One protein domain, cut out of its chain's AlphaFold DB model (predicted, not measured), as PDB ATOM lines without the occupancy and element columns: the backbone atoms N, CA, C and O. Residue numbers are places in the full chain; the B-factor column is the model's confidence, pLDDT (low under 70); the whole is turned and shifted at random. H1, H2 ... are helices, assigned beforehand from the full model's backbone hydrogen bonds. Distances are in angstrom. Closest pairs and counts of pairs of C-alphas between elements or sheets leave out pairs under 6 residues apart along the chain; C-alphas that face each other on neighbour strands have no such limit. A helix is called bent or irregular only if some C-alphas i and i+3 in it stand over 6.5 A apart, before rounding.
ATOM      1  N   LEU A  34      27.151  43.816  47.142       80.56
ATOM      2  CA  LEU A  34      26.762  44.914  48.034       80.56
ATOM      3  C   LEU A  34      27.889  45.944  48.174       80.56
ATOM      4  O   LEU A  34      27.651  47.139  48.016       80.56
ATOM      5  N   GLY A  35      29.130  45.491  48.361       80.50
ATOM      6  CA  GLY A  35      30.292  46.383  48.424       80.50
ATOM      7  C   GLY A  35      30.677  47.043  47.093       80.50
ATOM      8  O   GLY A  35      31.510  47.940  47.082       80.50
ATOM      9  N   GLN A  36      30.103  46.623  45.961       83.31
ATOM     10  CA  GLN A  36      30.615  46.981  44.629       83.31
ATOM     11  C   GLN A  36      29.652  47.801  43.771       83.31
ATOM     12  O   GLN A  36      30.100  48.565  42.923       83.31
ATOM     13  N   HIS A  37      28.339  47.645  43.955       88.25
ATOM     14  CA  HIS A  37      27.348  48.257  43.054       88.25
ATOM     15  C   HIS A  37      26.547  49.391  43.686       88.25
ATOM     16  O   HIS A  37      25.815  50.084  42.984       88.25
ATOM     17  N   PHE A  38      26.705  49.595  44.994       87.12
ATOM     18  CA  PHE A  38      25.917  50.552  45.775       87.12
ATOM     19  C   PHE A  38      26.694  51.818  46.164       87.12
ATOM     20  O   PHE A  38      26.127  52.709  46.791       87.12
ATOM     21  N   TYR A  39      27.971  51.944  45.781       84.75
ATOM     22  CA  TYR A  39      28.711  53.197  45.944       84.75
ATOM     23  C   TYR A  39      28.400  54.197  44.817       84.75
ATOM     24  O   TYR A  39      28.001  53.833  43.708       84.75
ATOM     25  N   GLY A  40      28.608  55.488  45.089       82.69
ATOM     26  CA  GLY A  40      28.410  56.553  44.105       82.69
ATOM     27  C   GLY A  40      29.395  56.487  42.931       82.69
ATOM     28  O   GLY A  40      30.490  55.930  43.037       82.69
ATOM     29  N   LEU A  41      29.034  57.119  41.805       80.38
ATOM     30  CA  LEU A  41      29.893  57.176  40.613       80.38
ATOM     31  C   LEU A  41      31.273  57.783  40.925       80.38
ATOM     32  O   LEU A  41      32.268  57.299  40.400       80.38
ATOM     33  N   GLY A  42      31.360  58.761  41.833       81.88
ATOM     34  CA  GLY A  42      32.641  59.330  42.270       81.88
ATOM     35  C   GLY A  42      33.617  58.275  42.809       81.88
ATOM     36  O   GLY A  42      34.753  58.201  42.351       81.88
ATOM     37  N   CYS A  43      33.165  57.374  43.688       82.44
ATOM     38  CA  CYS A  43      33.992  56.278  44.214       82.44
ATOM     39  C   CYS A  43      34.434  55.303  43.110       82.44
ATOM     40  O   CYS A  43      35.543  54.757  43.132       82.44
ATOM     41  N   TYR A  44      33.578  55.089  42.107       80.50
ATOM     42  CA  TYR A  44      33.915  54.254  40.960       80.50
ATOM     43  C   TYR A  44      35.022  54.858  40.091       80.50
ATOM     44  O   TYR A  44      35.912  54.121  39.654       80.50
ATOM     45  N   LEU A  45      34.958  56.171  39.865       78.12
ATOM     46  CA  LEU A  45      35.868  56.922  39.000       78.12
ATOM     47  C   LEU A  45      37.142  57.391  39.709       78.12
ATOM     48  O   LEU A  45      38.101  57.754  39.039       78.12
ATOM     49  N   CYS A  46      37.163  57.366  41.041       80.56
ATOM     50  CA  CYS A  46      38.319  57.747  41.842       80.56
ATOM     51  C   CYS A  46      39.567  56.948  41.430       80.56
ATOM     52  O   CYS A  46      39.564  55.711  41.507       80.56
ATOM     53  N   SER A  47      40.594  57.683  40.997       78.06
ATOM     54  CA  SER A  47      41.901  57.200  40.541       78.06
ATOM     55  C   SER A  47      42.931  57.076  41.668       78.06
ATOM     56  O   SER A  47      43.903  56.345  41.506       78.06
ATOM     57  N   ASP A  48      42.703  57.718  42.816       82.44
ATOM     58  CA  ASP A  48      43.607  57.672  43.967       82.44
ATOM     59  C   ASP A  48      42.967  56.976  45.175       82.44
ATOM     60  O   ASP A  48      42.084  57.506  45.843       82.44
ATOM     61  N   HIS A  49      43.438  55.761  45.456       82.75
ATOM     62  CA  HIS A  49      42.993  54.940  46.592       82.75
ATOM     63  C   HIS A  49      43.982  54.990  47.760       82.75
ATOM     64  O   HIS A  49      43.759  54.366  48.791       82.75
ATOM     65  N   THR A  50      45.093  55.707  47.587       85.31
ATOM     66  CA  THR A  50      46.204  55.763  48.544       85.31
ATOM     67  C   THR A  50      46.339  57.124  49.210       85.31
ATOM     68  O   THR A  50      47.194  57.280  50.086       85.31
ATOM     69  N   TYR A 111      46.324  45.628  44.320       77.75
ATOM     70  CA  TYR A 111      45.774  45.321  42.994       77.75
ATOM     71  C   TYR A 111      44.708  46.338  42.550       77.75
ATOM     72  O   TYR A 111      44.678  46.765  41.397       77.75
ATOM     73  N   THR A 112      43.845  46.755  43.476       76.81
ATOM     74  CA  THR A 112      42.793  47.752  43.242       76.81
ATOM     75  C   THR A 112      43.366  49.105  42.831       76.81
ATOM     76  O   THR A 112      42.823  49.723  41.918       76.81
ATOM     77  N   THR A 113      44.481  49.531  43.433       76.75
ATOM     78  CA  THR A 113      45.212  50.748  43.051       76.75
ATOM     79  C   THR A 113      45.632  50.683  41.589       76.75
ATOM     80  O   THR A 113      45.316  51.582  40.817       76.75
ATOM     81  N   LEU A 114      46.256  49.578  41.176       76.12
ATOM     82  CA  LEU A 114      46.673  49.383  39.786       76.12
ATOM     83  C   LEU A 114      45.469  49.398  38.839       76.12
ATOM     84  O   LEU A 114      45.516  50.031  37.788       76.12
ATOM     85  N   LEU A 115      44.380  48.724  39.220       75.81
ATOM     86  CA  LEU A 115      43.208  48.559  38.361       75.81
ATOM     87  C   LEU A 115      42.563  49.916  38.082       75.81
ATOM     88  O   LEU A 115      42.034  50.144  37.004       75.81
ATOM     89  N   LYS A 116      42.594  50.828  39.052       74.44
ATOM     90  CA  LYS A 116      42.070  52.186  38.894       74.44
ATOM     91  C   LYS A 116      42.949  53.048  37.993       74.44
ATOM     92  O   LYS A 116      42.398  53.851  37.249       74.44
ATOM     93  N   LEU A 117      44.263  52.824  37.992       73.62
ATOM     94  CA  LEU A 117      45.187  53.477  37.062       73.62
ATOM     95  C   LEU A 117      45.006  52.992  35.617       73.62
ATOM     96  O   LEU A 117      45.352  53.716  34.690       73.62
ATOM     97  N   SER A 118      44.464  51.790  35.394       71.38
ATOM     98  CA  SER A 118      44.193  51.278  34.043       71.38
ATOM     99  C   SER A 118      42.791  51.603  33.512       71.38
ATOM    100  O   SER A 118      42.527  51.387  32.325       71.38
ATOM    101  N   LYS A 119      41.884  52.122  34.354       69.38
ATOM    102  CA  LYS A 119      40.512  52.450  33.941       69.38
ATOM    103  C   LYS A 119      40.491  53.626  32.984       69.38
ATOM    104  O   LYS A 119      40.781  54.755  33.367       69.38
ATOM    105  N   ARG A 120      40.044  53.383  31.756       63.50
ATOM    106  CA  ARG A 120      39.772  54.440  30.785       63.50
ATOM    107  C   ARG A 120      38.305  54.787  30.897       63.50
ATOM    108  O   ARG A 120      37.469  54.204  30.218       63.50
ATOM    109  N   VAL A 121      37.985  55.747  31.753       58.31
ATOM    110  CA  VAL A 121      36.607  56.202  31.956       58.31
ATOM    111  C   VAL A 121      36.072  56.793  30.657       58.31
ATOM    112  O   VAL A 121      36.264  57.977  30.451       58.31
ATOM    113  N   LEU A 122      35.452  55.997  29.775       53.19
ATOM    114  CA  LEU A 122      34.756  56.412  28.540       53.19
ATOM    115  C   LEU A 122      35.298  57.721  27.901       53.19
ATOM    116  O   LEU A 122      34.536  58.639  27.607       53.19
ATOM    117  N   GLY A 123      36.623  57.831  27.727       51.94
ATOM    118  CA  GLY A 123      37.282  58.989  27.102       51.94
ATOM    119  C   GLY A 123      37.664  60.183  27.996       51.94
ATOM    120  O   GLY A 123      38.108  61.195  27.467       51.94
ATOM    121  N   ARG A 124      37.543  60.110  29.326       52.66
ATOM    122  CA  ARG A 124      38.045  61.130  30.262       52.66
ATOM    123  C   ARG A 124      39.328  60.647  30.932       52.66
ATOM    124  O   ARG A 124      39.307  59.703  31.719       52.66
ATOM    125  N   ASN A 125      40.438  61.312  30.616       52.78
ATOM    126  CA  ASN A 125      41.696  61.192  31.352       52.78
ATOM    127  C   ASN A 125      41.485  61.798  32.746       52.78
ATOM    128  O   ASN A 125      41.374  63.011  32.879       52.78
ATOM    129  N   ILE A 126      41.355  60.954  33.771       57.16
ATOM    130  CA  ILE A 126      41.209  61.405  35.168       57.16
ATOM    131  C   ILE A 126      42.587  61.509  35.855       57.16
ATOM    132  O   ILE A 126      42.694  62.058  36.946       57.16
ATOM    133  N   SER A 127      43.657  60.997  35.236       59.66
ATOM    134  CA  SER A 127      45.012  61.046  35.794       59.66
ATOM    135  C   SER A 127      46.079  61.042  34.700       59.66
ATOM    136  O   SER A 127      45.906  60.374  33.682       59.66
ATOM    137  N   ASP A 128      47.196  61.724  34.957       56.38
ATOM    138  CA  ASP A 128      48.397  61.718  34.110       56.38
ATOM    139  C   ASP A 128      49.109  60.352  34.099       56.38
ATOM    140  O   ASP A 128      49.853  60.030  33.174       56.38
ATOM    141  N   TYR A 129      48.843  59.507  35.101       54.44
ATOM    142  CA  TYR A 129      49.413  58.168  35.233       54.44
ATOM    143  C   TYR A 129      48.382  57.105  34.843       54.44
ATOM    144  O   TYR A 129      47.723  56.509  35.693       54.44
ATOM    145  N   MET A 130      48.240  56.859  33.538       68.19
ATOM    146  CA  MET A 130      47.360  55.806  33.019       68.19
ATOM    147  C   MET A 130      48.159  54.563  32.624       68.19
ATOM    148  O   MET A 130      49.033  54.611  31.758       68.19
ATOM    149  N   LEU A 131      47.821  53.417  33.213       70.75
ATOM    150  CA  LEU A 131      48.261  52.124  32.695       70.75
ATOM    151  C   LEU A 131      47.424  51.762  31.463       70.75
ATOM    152  O   LEU A 131      46.222  52.018  31.407       70.75
ATOM    153  N   SER A 132      48.041  51.129  30.465       75.00
ATOM    154  CA  SER A 132      47.291  50.621  29.313       75.00
ATOM    155  C   SER A 132      46.255  49.584  29.771       75.00
ATOM    156  O   SER A 132      46.616  48.666  30.516       75.00
ATOM    157  N   PRO A 133      44.985  49.691  29.336       78.69
ATOM    158  CA  PRO A 133      43.954  48.745  29.738       78.69
ATOM    159  C   PRO A 133      44.276  47.347  29.198       78.69
ATOM    160  O   PRO A 133      44.559  47.179  28.012       78.69
ATOM    161  N   GLY A 134      44.227  46.351  30.081       85.81
ATOM    162  CA  GLY A 134      44.213  44.931  29.715       85.81
ATOM    163  C   GLY A 134      42.787  44.397  29.574       85.81
ATOM    164  O   GLY A 134      41.817  45.078  29.928       85.81
ATOM    165  N   PHE A 135      42.648  43.145  29.135       89.19
ATOM    166  CA  PHE A 135      41.350  42.467  29.050       89.19
ATOM    167  C   PHE A 135      40.650  42.445  30.410       89.19
ATOM    168  O   PHE A 135      39.471  42.769  30.498       89.19
ATOM    169  N   THR A 136      41.386  42.181  31.493       87.38
ATOM    170  CA  THR A 136      40.856  42.188  32.865       87.38
ATOM    171  C   THR A 136      40.269  43.545  33.247       87.38
ATOM    172  O   THR A 136      39.230  43.606  33.904       87.38
ATOM    173  N   THR A 137      40.907  44.641  32.826       84.75
ATOM    174  CA  THR A 137      40.423  45.995  33.131       84.75
ATOM    175  C   THR A 137      39.137  46.296  32.366       84.75
ATOM    176  O   THR A 137      38.157  46.732  32.967       84.75
ATOM    177  N   ILE A 138      39.108  45.992  31.064       86.44
ATOM    178  CA  ILE A 138      37.924  46.173  30.212       86.44
ATOM    179  C   ILE A 138      36.753  45.344  30.747       86.44
ATOM    180  O   ILE A 138      35.651  45.858  30.940       86.44
ATOM    181  N   THR A 139      36.998  44.070  31.059       89.38
ATOM    182  CA  THR A 139      36.006  43.181  31.663       89.38
ATOM    183  C   THR A 139      35.494  43.748  32.981       89.38
ATOM    184  O   THR A 139      34.285  43.775  33.184       89.38
ATOM    185  N   HIS A 140      36.365  44.268  33.850       87.06
ATOM    186  CA  HIS A 140      35.935  44.891  35.101       87.06
ATOM    187  C   HIS A 140      34.984  46.077  34.867       87.06
ATOM    188  O   HIS A 140      34.021  46.243  35.617       87.06
ATOM    189  N   GLU A 141      35.231  46.912  33.856       85.81
ATOM    190  CA  GLU A 141      34.349  48.039  33.543       85.81
ATOM    191  C   GLU A 141      32.985  47.583  33.026       85.81
ATOM    192  O   GLU A 141      31.957  48.003  33.562       85.81
ATOM    193  N   LEU A 142      32.963  46.682  32.041       88.44
ATOM    194  CA  LEU A 142      31.723  46.140  31.478       88.44
ATOM    195  C   LEU A 142      30.877  45.454  32.554       88.44
ATOM    196  O   LEU A 142      29.682  45.719  32.690       88.44
ATOM    197  N   LEU A 143      31.519  44.610  33.362       89.38
ATOM    198  CA  LEU A 143      30.879  43.904  34.461       89.38
ATOM    199  C   LEU A 143      30.325  44.875  35.507       89.38
ATOM    200  O   LEU A 143      29.204  44.688  35.974       89.38
ATOM    201  N   TYR A 144      31.049  45.945  35.838       88.31
ATOM    202  CA  TYR A 144      30.525  46.962  36.745       88.31
ATOM    203  C   TYR A 144      29.241  47.609  36.213       88.31
ATOM    204  O   TYR A 144      28.278  47.724  36.966       88.31
ATOM    205  N   TYR A 145      29.176  47.995  34.934       88.69
ATOM    206  CA  TYR A 145      27.961  48.601  34.374       88.69
ATOM    207  C   TYR A 145      26.770  47.638  34.380       88.69
ATOM    208  O   TYR A 145      25.675  48.034  34.782       88.69
ATOM    209  N   VAL A 146      26.988  46.371  34.008       91.94
ATOM    210  CA  VAL A 146      25.953  45.327  34.076       91.94
ATOM    211  C   VAL A 146      25.487  45.130  35.518       91.94
ATOM    212  O   VAL A 146      24.293  45.201  35.801       91.94
ATOM    213  N   GLY A 147      26.419  44.944  36.453       92.25
ATOM    214  CA  GLY A 147      26.106  44.745  37.865       92.25
ATOM    215  C   GLY A 147      25.391  45.944  38.492       92.25
ATOM    216  O   GLY A 147      24.415  45.758  39.212       92.25
ATOM    217  N   ARG A 148      25.796  47.173  38.152       91.25
ATOM    218  CA  ARG A 148      25.137  48.408  38.596       91.25
ATOM    219  C   ARG A 148      23.718  48.530  38.052       91.25
ATOM    220  O   ARG A 148      22.818  48.913  38.793       91.25
ATOM    221  N   PHE A 149      23.500  48.189  36.781       92.69
ATOM    222  CA  PHE A 149      22.159  48.155  36.198       92.69
ATOM    223  C   PHE A 149      21.266  47.146  36.927       92.69
ATOM    224  O   PHE A 149      20.169  47.500  37.357       92.69
ATOM    225  N   LEU A 150      21.758  45.926  37.157       94.00
ATOM    226  CA  LEU A 150      21.028  44.900  37.904       94.00
ATOM    227  C   LEU A 150      20.770  45.310  39.365       94.00
ATOM    228  O   LEU A 150      19.706  45.028  39.904       94.00
ATOM    229  N   ALA A 151      21.709  46.007  40.006       92.81
ATOM    230  CA  ALA A 151      21.549  46.497  41.375       92.81
ATOM    231  C   ALA A 151      20.557  47.663  41.491       92.81
ATOM    232  O   ALA A 151      19.939  47.826  42.543       92.81
ATOM    233  N   SER A 152      20.369  48.442  40.419       92.06
ATOM    234  CA  SER A 152      19.512  49.638  40.415       92.06
ATOM    235  C   SER A 152      18.022  49.352  40.625       92.06
ATOM    236  O   SER A 152      17.270  50.268  40.949       92.06
ATOM    237  N   ARG A 153      17.583  48.100  40.436       93.25
ATOM    238  CA  ARG A 153      16.181  47.689  40.578       93.25
ATOM    239  C   ARG A 153      16.094  46.442  41.442       93.25
ATOM    240  O   ARG A 153      16.670  45.415  41.097       93.25
ATOM    241  N   GLU A 154      15.316  46.505  42.517       92.50
ATOM    242  CA  GLU A 154      15.131  45.373  43.435       92.50
ATOM    243  C   GLU A 154      14.573  44.127  42.731       92.50
ATOM    244  O   GLU A 154      15.013  43.006  42.991       92.50
ATOM    245  N   SER A 155      13.692  44.315  41.742       96.19
ATOM    246  CA  SER A 155      13.146  43.225  40.922       96.19
ATOM    247  C   SER A 155      14.208  42.431  40.149       96.19
ATOM    248  O   SER A 155      13.966  41.283  39.785       96.19
ATOM    249  N   LEU A 156      15.397  43.002  39.926       94.81
ATOM    250  CA  LEU A 156      16.516  42.359  39.233       94.81
ATOM    251  C   LEU A 156      17.517  41.696  40.191       94.81
ATOM    252  O   LEU A 156      18.496  41.101  39.740       94.81
ATOM    253  N   TRP A 157      17.306  41.744  41.509       92.25
ATOM    254  CA  TRP A 157      18.287  41.237  42.472       92.25
ATOM    255  C   TRP A 157      18.464  39.716  42.442       92.25
ATOM    256  O   TRP A 157      19.535  39.212  42.784       92.25
ATOM    257  N   SER A 158      17.452  38.962  42.006       91.50
ATOM    258  CA  SER A 158      17.603  37.529  41.723       91.50
ATOM    259  C   SER A 158      18.639  37.290  40.617       91.50
ATOM    260  O   SER A 158      19.536  36.460  40.779       91.50
ATOM    261  N   LEU A 159      18.574  38.081  39.542       92.62
ATOM    262  CA  LEU A 159      19.529  38.042  38.441       92.62
ATOM    263  C   LEU A 159      20.903  38.575  38.862       92.62
ATOM    264  O   LEU A 159      21.909  37.980  38.495       92.62
ATOM    265  N   LEU A 160      20.964  39.622  39.691       91.12
ATOM    266  CA  LEU A 160      22.217  40.120  40.272       91.12
ATOM    267  C   LEU A 160      22.957  39.024  41.056       91.12
ATOM    268  O   LEU A 160      24.175  38.887  40.925       91.12
ATOM    269  N   ARG A 161      22.227  38.223  41.844       88.81
ATOM    270  CA  ARG A 161      22.798  37.092  42.594       88.81
ATOM    271  C   ARG A 161      23.368  36.022  41.665       88.81
ATOM    272  O   ARG A 161      24.482  35.554  41.897       88.81
ATOM    273  N   LEU A 162      22.635  35.653  40.612       89.25
ATOM    274  CA  LEU A 162      23.124  34.704  39.609       89.25
ATOM    275  C   LEU A 162      24.366  35.253  38.892       89.25
ATOM    276  O   LEU A 162      25.379  34.567  38.797       89.25
ATOM    277  N   TYR A 163      24.304  36.512  38.464       90.50
ATOM    278  CA  TYR A 163      25.382  37.227  37.794       90.50
ATOM    279  C   TYR A 163      26.695  37.205  38.595       90.50
ATOM    280  O   TYR A 163      27.747  36.895  38.031       90.50
ATOM    281  N   HIS A 164      26.646  37.472  39.906       85.81
ATOM    282  CA  HIS A 164      27.835  37.407  40.766       85.81
ATOM    283  C   HIS A 164      28.350  35.990  40.972       85.81
ATOM    284  O   HIS A 164      29.559  35.778  40.962       85.81
ATOM    285  N   LYS A 165      27.446  35.017  41.131       84.88
ATOM    286  CA  LYS A 165      27.827  33.627  41.402       84.88
ATOM    287  C   LYS A 165      28.497  32.955  40.201       84.88
ATOM    288  O   LYS A 165      29.380  32.125  40.400       84.88
ATOM    289  N   THR A 166      28.074  33.272  38.976       86.12
ATOM    290  CA  THR A 166      28.505  32.540  37.771       86.12
ATOM    291  C   THR A 166      29.187  33.437  36.741       86.12
ATOM    292  O   THR A 166      30.382  33.285  36.483       86.12
ATOM    293  N   ILE A 167      28.446  34.387  36.165       88.44
ATOM    294  CA  ILE A 167      28.851  35.160  34.979       88.44
ATOM    295  C   ILE A 167      30.140  35.941  35.238       88.44
ATOM    296  O   ILE A 167      31.081  35.881  34.445       88.44
ATOM    297  N   ARG A 168      30.196  36.652  36.367       89.06
ATOM    298  CA  ARG A 168      31.346  37.470  36.767       89.06
ATOM    299  C   ARG A 168      32.632  36.642  36.835       89.06
ATOM    300  O   ARG A 168      33.638  37.027  36.243       89.06
ATOM    301  N   SER A 169      32.597  35.519  37.551       87.31
ATOM    302  CA  SER A 169      33.770  34.667  37.774       87.31
ATOM    303  C   SER A 169      34.307  34.104  36.461       87.31
ATOM    304  O   SER A 169      35.504  34.193  36.196       87.31
ATOM    305  N   PHE A 170      33.417  33.598  35.603       91.56
ATOM    306  CA  PHE A 170      33.799  33.068  34.296       91.56
ATOM    307  C   PHE A 170      34.435  34.139  33.399       91.56
ATOM    308  O   PHE A 170      35.491  33.913  32.808       91.56
ATOM    309  N   ALA A 171      33.837  35.334  33.347       92.06
ATOM    310  CA  ALA A 171      34.361  36.445  32.563       92.06
ATOM    311  C   ALA A 171      35.770  36.870  33.019       92.06
ATOM    312  O   ALA A 171      36.635  37.106  32.175       92.06
ATOM    313  N   PHE A 172      36.031  36.917  34.331       89.88
ATOM    314  CA  PHE A 172      37.368  37.228  34.845       89.88
ATOM    315  C   PHE A 172      38.402  36.143  34.538       89.88
ATOM    316  O   PHE A 172      39.530  36.486  34.189       89.88
ATOM    317  N   ILE A 173      38.037  34.858  34.619       91.50
ATOM    318  CA  ILE A 173      38.939  33.751  34.255       91.50
ATOM    319  C   ILE A 173      39.376  33.884  32.793       91.50
ATOM    320  O   ILE A 173      40.570  33.828  32.494       91.50
ATOM    321  N   LEU A 174      38.424  34.122  31.886       94.31
ATOM    322  CA  LEU A 174      38.717  34.312  30.467       94.31
ATOM    323  C   LEU A 174      39.595  35.547  30.227       94.31
ATOM    324  O   LEU A 174      40.582  35.473  29.499       94.31
ATOM    325  N   ALA A 175      39.264  36.674  30.861       91.94
ATOM    326  CA  ALA A 175      40.009  37.919  30.711       91.94
ATOM    327  C   ALA A 175      41.460  37.795  31.202       91.94
ATOM    328  O   ALA A 175      42.378  38.252  30.523       91.94
ATOM    329  N   TYR A 176      41.674  37.116  32.332       90.06
ATOM    330  CA  TYR A 176      43.009  36.845  32.856       90.06
ATOM    331  C   TYR A 176      43.815  35.941  31.915       90.06
ATOM    332  O   TYR A 176      44.982  36.216  31.635       90.06
ATOM    333  N   ALA A 177      43.186  34.889  31.378       92.06
ATOM    334  CA  ALA A 177      43.828  33.996  30.416       92.06
ATOM    335  C   ALA A 177      44.254  34.738  29.138       92.06
ATOM    336  O   ALA A 177      45.352  34.508  28.631       92.06
ATOM    337  N   LEU A 178      43.419  35.658  28.641       93.38
ATOM    338  CA  LEU A 178      43.741  36.507  27.492       93.38
ATOM    339  C   LEU A 178      44.886  37.478  27.797       93.38
ATOM    340  O   LEU A 178      45.824  37.567  27.006       93.38
ATOM    341  N   ASP A 179      44.847  38.151  28.948       90.00
ATOM    342  CA  ASP A 179      45.913  39.053  29.396       90.00
ATOM    343  C   ASP A 179      47.268  38.336  29.483       90.00
ATOM    344  O   ASP A 179      48.275  38.847  28.988       90.00
ATOM    345  N   TYR A 180      47.290  37.130  30.060       89.44
ATOM    346  CA  TYR A 180      48.497  36.312  30.163       89.44
ATOM    347  C   TYR A 180      48.973  35.803  28.796       89.44
ATOM    348  O   TYR A 180      50.153  35.930  28.465       89.44
ATOM    349  N   LYS A 181      48.069  35.261  27.970       93.12
ATOM    350  CA  LYS A 181      48.408  34.723  26.641       93.12
ATOM    351  C   LYS A 181      48.977  35.799  25.715       93.12
ATOM    352  O   LYS A 181      49.904  35.525  24.964       93.12
ATOM    353  N   LEU A 182      48.428  37.010  25.778       91.75
ATOM    354  CA  LEU A 182      48.839  38.142  24.946       91.75
ATOM    355  C   LEU A 182      49.903  39.024  25.611       91.75
ATOM    356  O   LEU A 182      50.321  40.017  25.019       91.75
ATOM    357  N   GLN A 183      50.363  38.662  26.814       89.38
ATOM    358  CA  GLN A 183      51.447  39.340  27.531       89.38
ATOM    359  C   GLN A 183      51.232  40.858  27.640       89.38
ATOM    360  O   GLN A 183      52.157  41.653  27.427       89.38
ATOM    361  N   THR A 184      50.000  41.266  27.968       86.31
ATOM    362  CA  THR A 184      49.634  42.683  28.072       86.31
ATOM    363  C   THR A 184      50.481  43.390  29.138       86.31
ATOM    364  O   THR A 184      50.951  42.773  30.098       86.31
ATOM    365  N   THR A 185      50.686  44.706  29.003       83.88
ATOM    366  CA  THR A 185      51.417  45.507  30.009       83.88
ATOM    367  C   THR A 185      50.821  45.318  31.403       83.88
ATOM    368  O   THR A 185      51.551  45.136  32.376       83.88
ATOM    369  N   TRP A 186      49.490  45.274  31.475       80.81
ATOM    370  CA  TRP A 186      48.732  44.968  32.682       80.81
ATOM    371  C   TRP A 186      49.126  43.620  33.305       80.81
ATOM    372  O   TRP A 186      49.447  43.558  34.493       80.81
ATOM    373  N   ALA A 187      49.163  42.551  32.499       83.25
ATOM    374  CA  ALA A 187      49.538  41.214  32.955       83.25
ATOM    375  C   ALA A 187      50.952  41.190  33.550       83.25
ATOM    376  O   ALA A 187      51.162  40.640  34.632       83.25
ATOM    377  N   LYS A 188      51.907  41.844  32.878       86.12
ATOM    378  CA  LYS A 188      53.304  41.928  33.324       86.12
ATOM    379  C   LYS A 188      53.429  42.665  34.654       86.12
ATOM    380  O   LYS A 188      54.036  42.137  35.580       86.12
ATOM    381  N   VAL A 189      52.827  43.851  34.774       83.25
ATOM    382  CA  VAL A 189      52.857  44.658  36.009       83.25
ATOM    383  C   VAL A 189      52.266  43.878  37.185       83.25
ATOM    384  O   VAL A 189      52.899  43.767  38.235       83.25
ATOM    385  N   ASN A 190      51.088  43.280  36.995       80.00
ATOM    386  CA  ASN A 190      50.425  42.499  38.036       80.00
ATOM    387  C   ASN A 190      51.255  41.271  38.458       80.00
ATOM    388  O   ASN A 190      51.380  40.975  39.650       80.00
ATOM    389  N   MET A 191      51.871  40.581  37.492       83.69
ATOM    390  CA  MET A 191      52.770  39.455  37.751       83.69
ATOM    391  C   MET A 191      53.994  39.886  38.567       83.69
ATOM    392  O   MET A 191      54.298  39.253  39.576       83.69
ATOM    393  N   TYR A 192      54.672  40.973  38.184       83.75
ATOM    394  CA  TYR A 192      55.846  41.464  38.910       83.75
ATOM    395  C   TYR A 192      55.518  41.850  40.349       83.75
ATOM    396  O   TYR A 192      56.259  41.487  41.261       83.75
ATOM    397  N   ILE A 193      54.395  42.531  40.576       80.44
ATOM    398  CA  ILE A 193      53.964  42.919  41.923       80.44
ATOM    399  C   ILE A 193      53.666  41.681  42.767       80.44
ATOM    400  O   ILE A 193      54.191  41.563  43.872       80.44
ATOM    401  N   THR A 194      52.936  40.710  42.212       78.56
ATOM    402  CA  THR A 194      52.635  39.442  42.898       78.56
ATOM    403  C   THR A 194      53.914  38.676  43.254       78.56
ATOM    404  O   THR A 194      54.059  38.194  44.377       78.56
ATOM    405  N   LEU A 195      54.872  38.584  42.325       81.94
ATOM    406  CA  LEU A 195      56.160  37.923  42.554       81.94
ATOM    407  C   LEU A 195      56.992  38.640  43.620       81.94
ATOM    408  O   LEU A 195      57.556  37.983  44.493       81.94
ATOM    409  N   MET A 196      57.057  39.973  43.579       78.44
ATOM    410  CA  MET A 196      57.787  40.763  44.572       78.44
ATOM    411  C   MET A 196      57.176  40.635  45.967       78.44
ATOM    412  O   MET A 196      57.918  40.468  46.933       78.44
ATOM    413  N   GLN A 197      55.844  40.663  46.069       76.62
ATOM    414  CA  GLN A 197      55.135  40.449  47.330       76.62
ATOM    415  C   GLN A 197      55.393  39.028  47.849       76.62
ATOM    416  O   GLN A 197      55.857  38.865  48.972       76.62
ATOM    417  N   LYS A 198      55.230  37.988  47.018       73.56
ATOM    418  CA  LYS A 198      55.455  36.589  47.426       73.56
ATOM    419  C   LYS A 198      56.906  36.292  47.825       73.56
ATOM    420  O   LYS A 198      57.133  35.607  48.817       73.56
ATOM    421  N   LYS A 199      57.892  36.803  47.079       67.69
ATOM    422  CA  LYS A 199      59.322  36.571  47.357       67.69
ATOM    423  C   LYS A 199      59.762  37.225  48.668       67.69
ATOM    424  O   LYS A 199      60.530  36.628  49.415       67.69
ATOM    425  N   LYS A 200      59.270  38.430  48.967       59.69
ATOM    426  CA  LYS A 200      59.630  39.135  50.208       59.69
ATOM    427  C   LYS A 200      58.952  38.544  51.441       59.69
ATOM    428  O   LYS A 200      59.534  38.564  52.519       59.69
ATOM    429  N   LEU A 201      57.783  37.933  51.266       57.25
ATOM    430  CA  LEU A 201      57.142  37.130  52.305       57.25
ATOM    431  C   LEU A 201      57.944  35.877  52.678       57.25
ATOM    432  O   LEU A 201      57.890  35.465  53.825       57.25
ATOM    433  N   SER A 202      58.689  35.279  51.741       53.31
ATOM    434  CA  SER A 202      59.536  34.108  52.030       53.31
ATOM    435  C   SER A 202      60.899  34.437  52.647       53.31
ATOM    436  O   SER A 202      61.585  33.532  53.106       53.31
ATOM    437  N   SER A 203      61.318  35.706  52.622       48.81
ATOM    438  CA  SER A 203      62.612  36.165  53.148       48.81
ATOM    439  C   SER A 203      62.513  36.862  54.510       48.81
ATOM    440  O   SER A 203      63.502  37.436  54.954       48.81
ATOM    441  N   THR A 204      61.324  36.873  55.117       46.75
ATOM    442  CA  THR A 204      61.027  37.479  56.425       46.75
ATOM    443  C   THR A 204      60.525  36.389  57.359       46.75
ATOM    444  O   THR A 204      60.904  36.409  58.546       46.75
TER     445      THR A 204
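AT A GLANCE: This is residues 34 to 50 and 111 to 204 of the 204 residues of the protein "FrhB_FdhB_C domain-containing protein" of Ignisphaera aggregans (UniProt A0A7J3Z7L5). Look first for a long helical hairpin, H5 and H4 side by side; H6 turns off at H5's end, H1 packs on H4, and residues 195 to 204 stick out. The 111 printed residues are all-helix in class, with six named helices, H1 to H6. The whole spans 50 by 31 by 31 A, only just compact, close to loose (radius of gyration of the C-alphas 15.7 A).

HOW THE PARTS SIT: H5, residues 154 to 181, kinks 48 degrees near residue 162 and is irregular: C-alphas 155 and 158 are 7.3 A apart. H4, residues 135 to 151, touches it, opposite ways at a shallow tilt of 2 degrees; closest C-alphas, Thr 136 and Ala 175, 4.9 A. H6, residues 185 to 201, touches H5 about perpendicular, 88 degrees; closest C-alphas, Asp 179 and Ala 187, 5.5 A. H1, residues 34 to 37, touches H4; closest C-alphas, His 37 and Arg 148, 5.0 A. H3, residues 111 to 118, is close but not clearly touching H4; closest C-alphas, Leu 115 and Thr 137, 6.5 A. H2, residues 41 to 45, touches no helix. Every O i to N i+4 pair is within hydrogen-bond range in H2, H3, H4 and H6, 20 of 24 in H5.

IN THESE COORDINATES: Find C-alpha 154 at (15.131, 45.373, 43.435); H5 runs 38.8 A to C-alpha 181. H6 ends at C-alpha 201, (57.142, 37.130, 52.305).

THE WHOLE: Residues 51 to 110 are cut out, an 11.8 A gap between C-alphas 50 and 111. H3 to H4 is a long link; pLDDT is under 70 at residues 119 to 130 and 199 to 204.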